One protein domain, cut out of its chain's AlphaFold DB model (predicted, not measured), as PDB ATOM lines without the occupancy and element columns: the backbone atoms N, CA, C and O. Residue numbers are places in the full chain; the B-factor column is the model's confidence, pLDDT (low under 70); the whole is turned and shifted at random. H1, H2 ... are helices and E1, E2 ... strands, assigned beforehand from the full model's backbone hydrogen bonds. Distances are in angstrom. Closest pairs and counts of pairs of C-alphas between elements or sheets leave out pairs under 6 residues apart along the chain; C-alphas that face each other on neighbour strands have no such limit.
ATOM      1  N   CYS A   2     232.344 451.768 489.969       96.00
ATOM      2  CA  CYS A   2     232.391 450.312 490.229       96.00
ATOM      3  C   CYS A   2     231.053 449.716 490.701       96.00
ATOM      4  O   CYS A   2     230.630 448.676 490.206       96.00
ATOM      5  N   VAL A   3     230.357 450.408 491.611       97.19
ATOM      6  CA  VAL A   3     229.032 449.990 492.106       97.19
ATOM      7  C   VAL A   3     228.030 449.867 490.957       97.19
ATOM      8  O   VAL A   3     227.308 448.878 490.869       97.19
ATOM      9  N   GLU A   4     228.024 450.839 490.041       96.81
ATOM     10  CA  GLU A   4     227.103 450.846 488.903       96.81
ATOM     11  C   GLU A   4     227.365 449.673 487.953       96.81
ATOM     12  O   GLU A   4     226.427 448.979 487.564       96.81
ATOM     13  N   SER A   5     228.630 449.413 487.607       97.31
ATOM     14  CA  SER A   5     228.978 448.279 486.746       97.31
ATOM     15  C   SER A   5     228.603 446.935 487.372       97.31
ATOM     16  O   SER A   5     228.061 446.079 486.678       97.31
ATOM     17  N   THR A   6     228.827 446.753 488.677       98.25
ATOM     18  CA  THR A   6     228.475 445.508 489.374       98.25
ATOM     19  C   THR A   6     226.965 445.318 489.464       98.25
ATOM     20  O   THR A   6     226.478 444.222 489.213       98.25
ATOM     21  N   ALA A   7     226.204 446.373 489.768       97.88
ATOM     22  CA  ALA A   7     224.747 446.283 489.831       97.88
ATOM     23  C   ALA A   7     224.126 445.974 488.458       97.88
ATOM     24  O   ALA A   7     223.192 445.180 488.370       97.88
ATOM     25  N   ARG A   8     224.681 446.532 487.372       97.38
ATOM     26  CA  ARG A   8     224.272 446.200 485.998       97.38
ATOM     27  C   ARG A   8     224.563 444.740 485.644       97.38
ATOM     28  O   ARG A   8     223.692 444.086 485.080       97.38
ATOM     29  N   ASP A   9     225.749 444.231 485.980       98.19
ATOM     30  CA  ASP A   9     226.099 442.816 485.773       98.19
ATOM     31  C   ASP A   9     225.186 441.882 486.586       98.19
ATOM     32  O   ASP A   9     224.668 440.905 486.051       98.19
ATOM     33  N   ALA A  10     224.904 442.219 487.848       98.25
ATOM     34  CA  ALA A  10     224.000 441.447 488.694       98.25
ATOM     35  C   ALA A  10     222.571 441.399 488.123       98.25
ATOM     36  O   ALA A  10     221.986 440.319 488.029       98.25
ATOM     37  N   ALA A  11     222.041 442.537 487.667       96.56
ATOM     38  CA  ALA A  11     220.730 442.610 487.024       96.56
ATOM     39  C   ALA A  11     220.657 441.775 485.735       96.56
ATOM     40  O   ALA A  11     219.675 441.076 485.506       96.56
ATOM     41  N   GLN A  12     221.711 441.793 484.910       97.12
ATOM     42  CA  GLN A  12     221.783 440.978 483.689       97.12
ATOM     43  C   GLN A  12     221.814 439.470 483.968       97.12
ATOM     44  O   GLN A  12     221.429 438.681 483.108       97.12
ATOM     45  N   ARG A  13     222.254 439.066 485.162       98.06
ATOM     46  CA  ARG A  13     222.251 437.676 485.640       98.06
ATOM     47  C   ARG A  13     221.001 437.320 486.448       98.06
ATOM     48  O   ARG A  13     220.995 436.289 487.114       98.06
ATOM     49  N   ASP A  14     219.972 438.163 486.391       97.12
ATOM     50  CA  ASP A  14     218.686 437.979 487.072       97.12
ATOM     51  C   ASP A  14     218.777 437.983 488.614       97.12
ATOM     52  O   ASP A  14     217.941 437.422 489.322       97.12
ATOM     53  N   TYR A  15     219.790 438.654 489.178       97.88
ATOM     54  CA  TYR A  15     219.833 438.907 490.616       97.88
ATOM     55  C   TYR A  15     219.007 440.138 490.976       97.88
ATOM     56  O   TYR A  15     219.240 441.249 490.486       97.88
ATOM     57  N   ARG A  16     218.105 439.969 491.948       96.12
ATOM     58  CA  ARG A  16     217.410 441.097 492.567       96.12
ATOM     59  C   ARG A  16     218.399 441.942 493.372       96.12
ATOM     60  O   ARG A  16     218.774 441.586 494.487       96.12
ATOM     61  N   THR A  17     218.793 443.070 492.796       97.25
ATOM     62  CA  THR A  17     219.872 443.915 493.314       97.25
ATOM     63  C   THR A  17     219.321 445.116 494.084       97.25
ATOM     64  O   THR A  17     218.407 445.804 493.621       97.25
ATOM     65  N   PHE A  18     219.897 445.384 495.258       97.56
ATOM     66  CA  PHE A  18     219.609 446.554 496.089       97.56
ATOM     67  C   PHE A  18     220.904 447.339 496.307       97.56
ATOM     68  O   PHE A  18     221.917 446.757 496.691       97.56
ATOM     69  N   VAL A  19     220.881 448.648 496.065       97.94
ATOM     70  CA  VAL A  19     222.028 449.545 496.263       97.94
ATOM     71  C   VAL A  19     221.715 450.510 497.400       97.94
ATOM     72  O   VAL A  19     220.679 451.173 497.402       97.94
ATOM     73  N   VAL A  20     222.627 450.592 498.368       97.75
ATOM     74  CA  VAL A  20     222.480 451.431 499.560       97.75
ATOM     75  C   VAL A  20     223.044 452.824 499.272       97.75
ATOM     76  O   VAL A  20     224.257 453.026 499.287       97.75
ATOM     77  N   LYS A  21     222.175 453.780 498.937       97.06
ATOM     78  CA  LYS A  21     222.580 455.064 498.332       97.06
ATOM     79  C   LYS A  21     223.473 455.917 499.240       97.06
ATOM     80  O   LYS A  21     224.448 456.484 498.768       97.06
ATOM     81  N   ASP A  22     223.189 455.936 500.536       96.94
ATOM     82  CA  ASP A  22     223.917 456.653 501.594       96.94
ATOM     83  C   ASP A  22     225.162 455.904 502.105       96.94
ATOM     84  O   ASP A  22     225.885 456.420 502.955       96.94
ATOM     85  N   ALA A  23     225.458 454.722 501.557       97.00
ATOM     86  CA  ALA A  23     226.690 453.970 501.805       97.00
ATOM     87  C   ALA A  23     227.562 453.818 500.545       97.00
ATOM     88  O   ALA A  23     228.425 452.942 500.476       97.00
ATOM     89  N   THR A  24     227.347 454.656 499.528       96.62
ATOM     90  CA  THR A  24     228.156 454.677 498.302       96.62
ATOM     91  C   THR A  24     228.564 456.102 497.958       96.62
ATOM     92  O   THR A  24     227.894 457.054 498.339       96.62
ATOM     93  N   ALA A  25     229.674 456.258 497.239       95.88
ATOM     94  CA  ALA A  25     230.199 457.566 496.867       95.88
ATOM     95  C   ALA A  25     230.829 457.535 495.470       95.88
ATOM     96  O   ALA A  25     231.231 456.483 494.967       95.88
ATOM     97  N   ASP A  26     230.923 458.710 494.856       96.06
ATOM     98  CA  ASP A  26     231.755 458.977 493.683       96.06
ATOM     99  C   ASP A  26     232.561 460.261 493.954       96.06
ATOM    100  O   ASP A  26     232.251 461.002 494.887       96.06
ATOM    101  N   ILE A  27     233.611 460.512 493.169       95.75
ATOM    102  CA  ILE A  27     234.511 461.660 493.383       95.75
ATOM    103  C   ILE A  27     233.761 462.978 493.142       95.75
ATOM    104  O   ILE A  27     233.988 463.966 493.830       95.75
ATOM    105  N   GLU A  28     232.843 462.969 492.175       96.31
ATOM    106  CA  GLU A  28     232.036 464.122 491.789       96.31
ATOM    107  C   GLU A  28     230.563 463.872 492.113       96.31
ATOM    108  O   GLU A  28     229.990 462.864 491.688       96.31
ATOM    109  N   VAL A  29     229.915 464.834 492.777       95.81
ATOM    110  CA  VAL A  29     228.502 464.728 493.192       95.81
ATOM    111  C   VAL A  29     227.586 464.473 491.993       95.81
ATOM    112  O   VAL A  29     226.761 463.565 492.014       95.81
ATOM    113  N   ILE A  30     227.809 465.185 490.885       97.06
ATOM    114  CA  ILE A  30     227.016 465.026 489.657       97.06
ATOM    115  C   ILE A  30     227.146 463.605 489.081       97.06
ATOM    116  O   ILE A  30     226.194 463.074 488.508       97.06
ATOM    117  N   ARG A  31     228.321 462.971 489.202       95.44
ATOM    118  CA  ARG A  31     228.514 461.588 488.736       95.44
ATOM    119  C   ARG A  31     227.785 460.602 489.637       95.44
ATOM    120  O   ARG A  31     227.155 459.686 489.117       95.44
ATOM    121  N   HIS A  32     227.841 460.819 490.950       96.75
ATOM    122  CA  HIS A  32     227.113 460.014 491.923       96.75
ATOM    123  C   HIS A  32     225.599 460.052 491.659       96.75
ATOM    124  O   HIS A  32     224.983 459.005 491.477       96.75
ATOM    125  N   GLU A  33     225.016 461.245 491.522       96.62
ATOM    126  CA  GLU A  33     223.580 461.422 491.265       96.62
ATOM    127  C   GLU A  33     223.136 460.772 489.949       96.62
ATOM    128  O   GLU A  33     222.145 460.042 489.911       96.62
ATOM    129  N   ARG A  34     223.897 460.974 488.864       96.69
ATOM    130  CA  ARG A  34     223.595 460.356 487.563       96.69
ATOM    131  C   ARG A  34     223.660 458.831 487.618       96.69
ATOM    132  O   ARG A  34     222.821 458.173 487.005       96.69
ATOM    133  N   ALA A  35     224.629 458.271 488.341       96.75
ATOM    134  CA  ALA A  35     224.733 456.828 488.517       96.75
ATOM    135  C   ALA A  35     223.525 456.268 489.283       96.75
ATOM    136  O   ALA A  35     222.963 455.257 488.868       96.75
ATOM    137  N   LEU A  36     223.080 456.940 490.352       97.44
ATOM    138  CA  LEU A  36     221.902 456.524 491.117       97.44
ATOM    139  C   LEU A  36     220.621 456.545 490.269       97.44
ATOM    140  O   LEU A  36     219.902 455.549 490.250       97.44
ATOM    141  N   ILE A  37     220.382 457.617 489.505       97.38
ATOM    142  CA  ILE A  37     219.215 457.725 488.607       97.38
ATOM    143  C   ILE A  37     219.204 456.580 487.587       97.38
ATOM    144  O   ILE A  37     218.178 455.933 487.374       97.38
ATOM    145  N   ASN A  38     220.355 456.297 486.969       96.06
ATOM    146  CA  ASN A  38     220.472 455.213 485.999       96.06
ATOM    147  C   ASN A  38     220.218 453.837 486.625       96.06
ATOM    148  O   ASN A  38     219.618 452.977 485.982       96.06
ATOM    149  N   LEU A  39     220.694 453.615 487.854       97.12
ATOM    150  CA  LEU A  39     220.496 452.358 488.571       97.12
ATOM    151  C   LEU A  39     219.029 452.131 488.924       97.12
ATOM    152  O   LEU A  39     218.516 451.046 488.655       97.12
ATOM    153  N   GLU A  40     218.356 453.152 489.456       97.19
ATOM    154  CA  GLU A  40     216.945 453.076 489.846       97.19
ATOM    155  C   GLU A  40     216.017 452.819 488.656       97.19
ATOM    156  O   GLU A  40     215.024 452.106 488.784       97.19
ATOM    157  N   PHE A  41     216.361 453.351 487.479       95.31
ATOM    158  CA  PHE A  41     215.541 453.196 486.280       95.31
ATOM    159  C   PHE A  41     215.421 451.742 485.798       95.31
ATOM    160  O   PHE A  41     214.396 451.384 485.218       95.31
ATOM    161  N   GLY A  42     216.436 450.893 486.000       92.31
ATOM    162  CA  GLY A  42     216.386 449.557 485.396       92.31
ATOM    163  C   GLY A  42     217.369 448.498 485.875       92.31
ATOM    164  O   GLY A  42     217.380 447.421 485.288       92.31
ATOM    165  N   PHE A  43     218.194 448.754 486.894       96.75
ATOM    166  CA  PHE A  43     219.232 447.797 487.307       96.75
ATOM    167  C   PHE A  43     219.203 447.446 488.795       96.75
ATOM    168  O   PHE A  43     219.603 446.346 489.165       96.75
ATOM    169  N   ALA A  44     218.744 448.340 489.668       97.75
ATOM    170  CA  ALA A  44     218.697 448.073 491.100       97.75
ATOM    171  C   ALA A  44     217.638 448.920 491.807       97.75
ATOM    172  O   ALA A  44     217.291 450.008 491.362       97.75
ATOM    173  N   HIS A  45     217.185 448.453 492.967       97.56
ATOM    174  CA  HIS A  45     216.412 449.282 493.887       97.56
ATOM    175  C   HIS A  45     217.349 450.100 494.775       97.56
ATOM    176  O   HIS A  45     218.263 449.541 495.386       97.56
ATOM    177  N   LEU A  46     217.103 451.404 494.889       97.88
ATOM    178  CA  LEU A  46     217.830 452.254 495.825       97.88
ATOM    179  C   LEU A  46     217.179 452.196 497.208       97.88
ATOM    180  O   LEU A  46     215.979 452.418 497.345       97.88
ATOM    181  N   ILE A  47     217.980 451.931 498.233       98.19
ATOM    182  CA  ILE A  47     217.553 451.908 499.638       98.19
ATOM    183  C   ILE A  47     218.522 452.718 500.498       98.19
ATOM    184  O   ILE A  47     219.632 453.021 500.059       98.19
ATOM    185  N   SER A  48     218.112 453.087 501.710       98.12
ATOM    186  CA  SER A  48     219.016 453.667 502.712       98.12
ATOM    187  C   SER A  48     219.662 452.599 503.602       98.12
ATOM    188  O   SER A  48     219.189 451.460 503.671       98.12
ATOM    189  N   VAL A  49     220.716 452.966 504.336       97.62
ATOM    190  CA  VAL A  49     221.307 452.115 505.383       97.62
ATOM    191  C   VAL A  49     220.255 451.762 506.434       97.62
ATOM    192  O   VAL A  49     220.231 450.630 506.922       97.62
ATOM    193  N   ALA A  50     219.360 452.700 506.759       97.06
ATOM    194  CA  ALA A  50     218.269 452.471 507.701       97.06
ATOM    195  C   ALA A  50     217.317 451.373 507.201       97.06
ATOM    196  O   ALA A  50     217.012 450.447 507.953       97.06
ATOM    197  N   ASP A  51     216.924 451.416 505.925       97.31
ATOM    198  CA  ASP A  51     216.073 450.386 505.312       97.31
ATOM    199  C   ASP A  51     216.769 449.019 505.298       97.31
ATOM    200  O   ASP A  51     216.165 447.999 505.640       97.31
ATOM    201  N   ALA A  52     218.058 448.993 504.937       96.06
ATOM    202  CA  ALA A  52     218.849 447.769 504.900       96.06
ATOM    203  C   ALA A  52     218.973 447.134 506.295       96.06
ATOM    204  O   ALA A  52     218.748 445.937 506.463       96.06
ATOM    205  N   THR A  53     219.267 447.946 507.312       96.25
ATOM    206  CA  THR A  53     219.399 447.490 508.702       96.25
ATOM    207  C   THR A  53     218.060 447.024 509.260       96.25
ATOM    208  O   THR A  53     217.990 445.982 509.903       96.25
ATOM    209  N   ALA A  54     216.971 447.737 508.971       95.69
ATOM    210  CA  ALA A  54     215.637 447.316 509.385       95.69
ATOM    211  C   ALA A  54     215.236 445.969 508.762       95.69
ATOM    212  O   ALA A  54     214.526 445.182 509.390       95.69
ATOM    213  N   LYS A  55     215.687 445.691 507.531       94.44
ATOM    214  CA  LYS A  55     215.337 444.464 506.812       94.44
ATOM    215  C   LYS A  55     216.223 443.265 507.161       94.44
ATOM    216  O   LYS A  55     215.690 442.162 507.263       94.44
ATOM    217  N   TRP A  56     217.533 443.474 507.312       94.88
ATOM    218  CA  TRP A  56     218.539 442.406 507.439       94.88
ATOM    219  C   TRP A  56     219.459 442.526 508.662       94.88
ATOM    220  O   TRP A  56     220.289 441.653 508.881       94.88
ATOM    221  N   GLY A  57     219.339 443.577 509.474       87.12
ATOM    222  CA  GLY A  57     220.244 443.834 510.604       87.12
ATOM    223  C   GLY A  57     220.135 442.845 511.769       87.12
ATOM    224  O   GLY A  57     221.001 442.849 512.635       87.12
ATOM    225  N   ASN A  58     219.104 441.996 511.778       78.25
ATOM    226  CA  ASN A  58     218.867 440.968 512.800       78.25
ATOM    227  C   ASN A  58     218.939 439.537 512.232       78.25
ATOM    228  O   ASN A  58     218.382 438.616 512.833       78.25
TER     229      ASN A  58
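Overview. This is residues 2 to 58 of the 59 residues of the protein "Isochorismatase domain-containing protein" of hydrothermal vent metagenome (UniProt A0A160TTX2). Two helices, H1 and H2, run side by side the same way next to a small parallel sheet, E1 and E2; a short helix, H3, lies beyond the strands. The 57 printed residues include, in order, H1, E1, H2, E2, H3; the class is mostly helix. It is compact, radius of gyration of the C-alphas 11.5 A, spanning 33 by 27 by 17 A.

Arrangement. Start at H1, residues 2 to 12; it touches residues 35 to 39 alone of H2, residues 29 to 42, closest C-alphas Glu 4 and Ala 35, 6.4 A, at a shallow tilt of 7 degrees. E1, residues 18 to 20, and E2, residues 45 to 47, are parallel neighbours; look for N 19 and O 45, 2.8 A apart, within hydrogen-bond range. E1, H2, E2 form a strand-helix-strand unit, parallel neighbour strands with a helix between, its crossover right-handed. H3, residues 49 to 56, touches no helix. Every O i to N i+4 pair is within hydrogen-bond range in H1 and H3, 9 of 10 in H2.

Along the chain. Find C-alpha 2 at (232.391, 450.312, 490.229); H1 runs 15.6 A, E1 6.6 A, H2 20.9 A, E2 6.4 A, and H3 10.3 A to C-alpha 56 at (218.539, 442.406, 507.439).

Size, cuts and confidence. The C-alphas farthest apart, Ile 30 and Asn 58, are 34.4 A apart. The printed part has no cut, no link is long, and no printed residue is under 70 in pLDDT.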